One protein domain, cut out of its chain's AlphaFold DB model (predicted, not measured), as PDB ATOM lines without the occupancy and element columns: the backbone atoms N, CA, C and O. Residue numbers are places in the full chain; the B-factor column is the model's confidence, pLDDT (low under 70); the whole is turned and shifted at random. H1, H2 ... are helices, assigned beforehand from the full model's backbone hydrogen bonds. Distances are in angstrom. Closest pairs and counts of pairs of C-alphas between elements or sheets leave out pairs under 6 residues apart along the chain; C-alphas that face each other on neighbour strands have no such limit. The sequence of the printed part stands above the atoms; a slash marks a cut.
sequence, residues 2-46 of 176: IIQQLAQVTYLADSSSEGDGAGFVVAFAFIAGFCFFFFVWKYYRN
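AT A GLANCE: This is residues 2 to 46 of the 176 residues of an uncharacterized protein of Rarobacter faecitabidus (UniProt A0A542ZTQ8). Two helices, a shorter H1 and a long H2, come near each other at their ends as an open V, their lines at 61 degrees, with a loop of six residues, 15 to 20, making the turn between them. The two arms spread away from this corner, and most of each stands free, with H2 making most of the longest axis. The printed part has 45 residues, with two named helices in the order H1, H2 and no named strand; the class is all helix. It is extended, with a radius of gyration of the C-alphas of 15.2 A, and flat, with spans of 43 by 30 by 6 A.

IN THESE COORDINATES: H1 takes residues 2 to 14 and is 19.3 A long from first to last C-alpha; it begins at C-alpha 2, at (-31.033, 9.512, -13.356). H2 takes residues 21 to 44 and is 34.2 A long; it begins at C-alpha 21, at (-27.209, 29.692, 2.361), and ends at C-alpha 44, at (-33.560, 0.561, 19.216).

HOW THE PARTS SIT: H1 and H2 are close but not clearly touching, with 1 pair of C-alphas within 8 A, those of Ala 13 and Ala 22, 7.5 A apart. They run opposite ways at a steep tilt of 61 degrees. Their centres are 22.0 A apart. In both H1 and H2 every O i to N i+4 pair is within hydrogen-bond range. Residues 2 to 12 of H1 stand free, as do residues 15 to 20 and residues 26 to 46, of which 26 to 44 belong to H2.

THE WHOLE: The two C-alphas farthest apart are those of Ser 17 and Asn 46, at 44.6 A. The printed part has no cut, and the link from H1 to H2 is short. The mean pLDDT of the printed part is 75.0; it is under 70 in residues 2 to 21 and in residue 46, and the mean is 57 in H1 and 90 in H2.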
ATOM      1  N   ILE A   2     -31.774   9.392 -14.639       59.53
ATOM      2  CA  ILE A   2     -31.033   9.512 -13.356       59.53
ATOM      3  C   ILE A   2     -29.906  10.568 -13.399       59.53
ATOM      4  O   ILE A   2     -29.718  11.312 -12.445       59.53
ATOM      5  N   ILE A   3     -29.206  10.705 -14.531       58.12
ATOM      6  CA  ILE A   3     -28.105  11.679 -14.686       58.12
ATOM      7  C   ILE A   3     -28.602  13.137 -14.596       58.12
ATOM      8  O   ILE A   3     -27.895  13.996 -14.081       58.12
ATOM      9  N   GLN A   4     -29.839  13.423 -15.025       52.44
ATOM     10  CA  GLN A   4     -30.405  14.774 -14.914       52.44
ATOM     11  C   GLN A   4     -30.789  15.150 -13.477       52.44
ATOM     12  O   GLN A   4     -30.707  16.320 -13.124       52.44
ATOM     13  N   GLN A   5     -31.150  14.174 -12.639       56.22
ATOM     14  CA  GLN A   5     -31.461  14.406 -11.222       56.22
ATOM     15  C   GLN A   5     -30.196  14.799 -10.440       56.22
ATOM     16  O   GLN A   5     -30.218  15.738  -9.650       56.22
ATOM     17  N   LEU A   6     -29.065  14.141 -10.723       56.88
ATOM     18  CA  LEU A   6     -27.765  14.470 -10.125       56.88
ATOM     19  C   LEU A   6     -27.292  15.881 -10.499       56.88
ATOM     20  O   LEU A   6     -26.843  16.622  -9.632       56.88
ATOM     21  N   ALA A   7     -27.464  16.282 -11.761       55.97
ATOM     22  CA  ALA A   7     -27.093  17.622 -12.211       55.97
ATOM     23  C   ALA A   7     -27.912  18.732 -11.524       55.97
ATOM     24  O   ALA A   7     -27.371  19.795 -11.238       55.97
ATOM     25  N   GLN A   8     -29.192  18.488 -11.217       55.84
ATOM     26  CA  GLN A   8     -30.033  19.460 -10.507       55.84
ATOM     27  C   GLN A   8     -29.609  19.642  -9.045       55.84
ATOM     28  O   GLN A   8     -29.549  20.773  -8.571       55.84
ATOM     29  N   VAL A   9     -29.258  18.556  -8.347       59.19
ATOM     30  CA  VAL A   9     -28.760  18.627  -6.961       59.19
ATOM     31  C   VAL A   9     -27.427  19.376  -6.892       59.19
ATOM     32  O   VAL A   9     -27.230  20.196  -5.999       59.19
ATOM     33  N   THR A  10     -26.527  19.144  -7.852       58.56
ATOM     34  CA  THR A  10     -25.244  19.860  -7.921       58.56
ATOM     35  C   THR A  10     -25.422  21.332  -8.306       58.56
ATOM     36  O   THR A  10     -24.767  22.187  -7.719       58.56
ATOM     37  N   TYR A  11     -26.336  21.655  -9.228       55.78
ATOM     38  CA  TYR A  11     -26.602  23.037  -9.646       55.78
ATOM     39  C   TYR A  11     -27.258  23.880  -8.539       55.78
ATOM     40  O   TYR A  11     -26.900  25.042  -8.372       55.78
ATOM     41  N   LEU A  12     -28.151  23.297  -7.726       57.09
ATOM     42  CA  LEU A  12     -28.718  23.987  -6.556       57.09
ATOM     43  C   LEU A  12     -27.668  24.308  -5.476       57.09
ATOM     44  O   LEU A  12     -27.850  25.266  -4.732       57.09
ATOM     45  N   ALA A  13     -26.595  23.517  -5.372       56.88
ATOM     46  CA  ALA A  13     -25.520  23.754  -4.408       56.88
ATOM     47  C   ALA A  13     -24.524  24.837  -4.869       56.88
ATOM     48  O   ALA A  13     -23.916  25.495  -4.031       56.88
ATOM     49  N   ASP A  14     -24.370  25.024  -6.184       55.75
ATOM     50  CA  ASP A  14     -23.449  26.003  -6.781       55.75
ATOM     51  C   ASP A  14     -24.118  27.373  -7.023       55.75
ATOM     52  O   ASP A  14     -23.456  28.407  -7.010       55.75
ATOM     53  N   SER A  15     -25.451  27.421  -7.181       50.84
ATOM     54  CA  SER A  15     -26.176  28.675  -7.452       50.84
ATOM     55  C   SER A  15     -26.518  29.512  -6.212       50.84
ATOM     56  O   SER A  15     -27.134  30.568  -6.360       50.84
ATOM     57  N   SER A  16     -26.169  29.083  -4.995       50.50
ATOM     58  CA  SER A  16     -26.305  29.926  -3.799       50.50
ATOM     59  C   SER A  16     -25.068  30.811  -3.650       50.50
ATOM     60  O   SER A  16     -24.233  30.612  -2.763       50.50
ATOM     61  N   SER A  17     -24.926  31.773  -4.561       55.00
ATOM     62  CA  SER A  17     -24.024  32.900  -4.360       55.00
ATOM     63  C   SER A  17     -24.476  33.690  -3.132       55.00
ATOM     64  O   SER A  17     -25.670  33.895  -2.950       55.00
ATOM     65  N   GLU A  18     -23.495  34.154  -2.351       56.84
ATOM     66  CA  GLU A  18     -23.611  35.034  -1.175       56.84
ATOM     67  C   GLU A  18     -23.804  34.310   0.167       56.84
ATOM     68  O   GLU A  18     -24.822  34.443   0.828       56.84
ATOM     69  N   GLY A  19     -22.767  33.569   0.584       55.31
ATOM     70  CA  GLY A  19     -22.251  33.498   1.967       55.31
ATOM     71  C   GLY A  19     -23.106  32.884   3.088       55.31
ATOM     72  O   GLY A  19     -22.535  32.402   4.060       55.31
ATOM     73  N   ASP A  20     -24.428  32.855   2.958       63.62
ATOM     74  CA  ASP A  20     -25.370  32.638   4.062       63.62
ATOM     75  C   ASP A  20     -26.127  31.302   3.903       63.62
ATOM     76  O   ASP A  20     -26.299  30.532   4.849       63.62
ATOM     77  N   GLY A  21     -26.480  30.933   2.664       66.50
ATOM     78  CA  GLY A  21     -27.209  29.692   2.361       66.50
ATOM     79  C   GLY A  21     -26.365  28.416   2.461       66.50
ATOM     80  O   GLY A  21     -26.832  27.398   2.970       66.50
ATOM     81  N   ALA A  22     -25.100  28.459   2.031       77.38
ATOM     82  CA  ALA A  22     -24.223  27.286   2.057       77.38
ATOM     83  C   ALA A  22     -23.916  26.827   3.496       77.38
ATOM     84  O   ALA A  22     -23.932  25.629   3.791       77.38
ATOM     85  N   GLY A  23     -23.716  27.780   4.414       82.06
ATOM     86  CA  GLY A  23     -23.554  27.494   5.841       82.06
ATOM     87  C   GLY A  23     -24.805  26.850   6.439       82.06
ATOM     88  O   GLY A  23     -24.695  25.867   7.175       82.06
ATOM     89  N   PHE A  24     -25.990  27.335   6.058       86.31
ATOM     90  CA  PHE A  24     -27.265  26.760   6.486       86.31
ATOM     91  C   PHE A  24     -27.447  25.313   6.010       86.31
ATOM     92  O   PHE A  24     -27.837  24.463   6.806       86.31
ATOM     93  N   VAL A  25     -27.119  24.996   4.753       88.25
ATOM     94  CA  VAL A  25     -27.237  23.626   4.216       88.25
ATOM     95  C   VAL A  25     -26.320  22.655   4.960       88.25
ATOM     96  O   VAL A  25     -26.750  21.565   5.346       88.25
ATOM     97  N   VAL A  26     -25.072  23.056   5.217       89.88
ATOM     98  CA  VAL A  26     -24.118  22.233   5.973       89.88
ATOM     99  C   VAL A  26     -24.592  22.049   7.416       89.88
ATOM    100  O   VAL A  26     -24.657  20.919   7.899       89.88
ATOM    101  N   ALA A  27     -24.988  23.130   8.093       91.62
ATOM    102  CA  ALA A  27     -25.511  23.065   9.456       91.62
ATOM    103  C   ALA A  27     -26.761  22.175   9.544       91.62
ATOM    104  O   ALA A  27     -26.863  21.334  10.438       91.62
ATOM    105  N   PHE A  28     -27.677  22.298   8.581       93.56
ATOM    106  CA  PHE A  28     -28.870  21.466   8.497       93.56
ATOM    107  C   PHE A  28     -28.520  19.987   8.323       93.56
ATOM    108  O   PHE A  28     -29.102  19.152   9.010       93.56
ATOM    109  N   ALA A  29     -27.544  19.646   7.477       92.94
ATOM    110  CA  ALA A  29     -27.104  18.263   7.300       92.94
ATOM    111  C   ALA A  29     -26.557  17.655   8.606       92.94
ATOM    112  O   ALA A  29     -26.909  16.525   8.956       92.94
ATOM    113  N   PHE A  30     -25.758  18.412   9.366       96.44
ATOM    114  CA  PHE A  30     -25.253  17.963  10.668       96.44
ATOM    115  C   PHE A  30     -26.369  17.799  11.705       96.44
ATOM    116  O   PHE A  30     -26.407  16.785  12.403       96.44
ATOM    117  N   ILE A  31     -27.298  18.756  11.784       96.56
ATOM    118  CA  ILE A  31     -28.437  18.688  12.710       96.56
ATOM    119  C   ILE A  31     -29.346  17.510  12.347       96.56
ATOM    120  O   ILE A  31     -29.691  16.713  13.218       96.56
ATOM    121  N   ALA A  32     -29.687  17.348  11.068       95.69
ATOM    122  CA  ALA A  32     -30.509  16.245  10.587       95.69
ATOM    123  C   ALA A  32     -29.855  14.887  10.882       95.69
ATOM    124  O   ALA A  32     -30.521  13.986  11.395       95.69
ATOM    125  N   GLY A  33     -28.546  14.754  10.638       96.88
ATOM    126  CA  GLY A  33     -27.785  13.550  10.971       96.88
ATOM    127  C   GLY A  33     -27.772  13.251  12.473       96.88
ATOM    128  O   GLY A  33     -28.019  12.113  12.879       96.88
ATOM    129  N   PHE A  34     -27.560  14.271  13.308       96.88
ATOM    130  CA  PHE A  34     -27.582  14.126  14.764       96.88
ATOM    131  C   PHE A  34     -28.968  13.716  15.282       96.88
ATOM    132  O   PHE A  34     -29.082  12.761  16.054       96.88
ATOM    133  N   CYS A  35     -30.032  14.381  14.822       96.31
ATOM    134  CA  CYS A  35     -31.412  14.042  15.167       96.31
ATOM    135  C   CYS A  35     -31.777  12.619  14.728       96.31
ATOM    136  O   CYS A  35     -32.375  11.876  15.508       96.31
ATOM    137  N   PHE A  36     -31.382  12.220  13.517       96.44
ATOM    138  CA  PHE A  36     -31.612  10.870  13.008       96.44
ATOM    139  C   PHE A  36     -30.901   9.814  13.860       96.44
ATOM    140  O   PHE A  36     -31.535   8.849  14.291       96.44
ATOM    141  N   PHE A  37     -29.619  10.022  14.179       94.31
ATOM    142  CA  PHE A  37     -28.873   9.134  15.071       94.31
ATOM    143  C   PHE A  37     -29.563   8.998  16.434       94.31
ATOM    144  O   PHE A  37     -29.773   7.881  16.906       94.31
ATOM    145  N   PHE A  38     -29.970  10.114  17.047       93.12
ATOM    146  CA  PHE A  38     -30.638  10.100  18.349       93.12
ATOM    147  C   PHE A  38     -31.994   9.385  18.303       93.12
ATOM    148  O   PHE A  38     -32.334   8.649  19.230       93.12
ATOM    149  N   PHE A  39     -32.756   9.570  17.224       91.88
ATOM    150  CA  PHE A  39     -34.033   8.895  17.012       91.88
ATOM    151  C   PHE A  39     -33.854   7.378  16.903       91.88
ATOM    152  O   PHE A  39     -34.479   6.634  17.659       91.88
ATOM    153  N   VAL A  40     -32.953   6.923  16.025       92.19
ATOM    154  CA  VAL A  40     -32.633   5.496  15.853       92.19
ATOM    155  C   VAL A  40     -32.111   4.910  17.163       92.19
ATOM    156  O   VAL A  40     -32.563   3.848  17.588       92.19
ATOM    157  N   TRP A  41     -31.221   5.623  17.854       88.75
ATOM    158  CA  TRP A  41     -30.702   5.205  19.150       88.75
ATOM    159  C   TRP A  41     -31.817   5.053  20.188       88.75
ATOM    160  O   TRP A  41     -31.875   4.023  20.850       88.75
ATOM    161  N   LYS A  42     -32.755   6.003  20.312       85.69
ATOM    162  CA  LYS A  42     -33.885   5.862  21.250       85.69
ATOM    163  C   LYS A  42     -34.859   4.755  20.849       85.69
ATOM    164  O   LYS A  42     -35.362   4.075  21.744       85.69
ATOM    165  N   TYR A  43     -35.105   4.579  19.550       84.06
ATOM    166  CA  TYR A  43     -35.980   3.535  19.015       84.06
ATOM    167  C   TYR A  43     -35.432   2.141  19.338       84.06
ATOM    168  O   TYR A  43     -36.106   1.347  19.986       84.06
ATOM    169  N   TYR A  44     -34.175   1.870  18.979       82.19
ATOM    170  CA  TYR A  44     -33.560   0.561  19.216       82.19
ATOM    171  C   TYR A  44     -33.216   0.314  20.672       82.19
ATOM    172  O   TYR A  44     -33.334  -0.812  21.156       82.19
ATOM    173  N   ARG A  45     -32.792   1.351  21.395       81.88
ATOM    174  CA  ARG A  45     -32.407   1.174  22.792       81.88
ATOM    175  C   ARG A  45     -33.609   0.975  23.707       81.88
ATOM    176  O   ARG A  45     -33.396   0.855  24.910       81.88
ATOM    177  N   ASN A  46     -34.838   0.920  23.169       67.62
ATOM    178  CA  ASN A  46     -36.031   0.540  23.921       67.62
ATOM    179  C   ASN A  46     -36.112   1.299  25.256       67.62
ATOM    180  O   ASN A  46     -36.584   0.781  26.263       67.62
TER     181      ASN A  46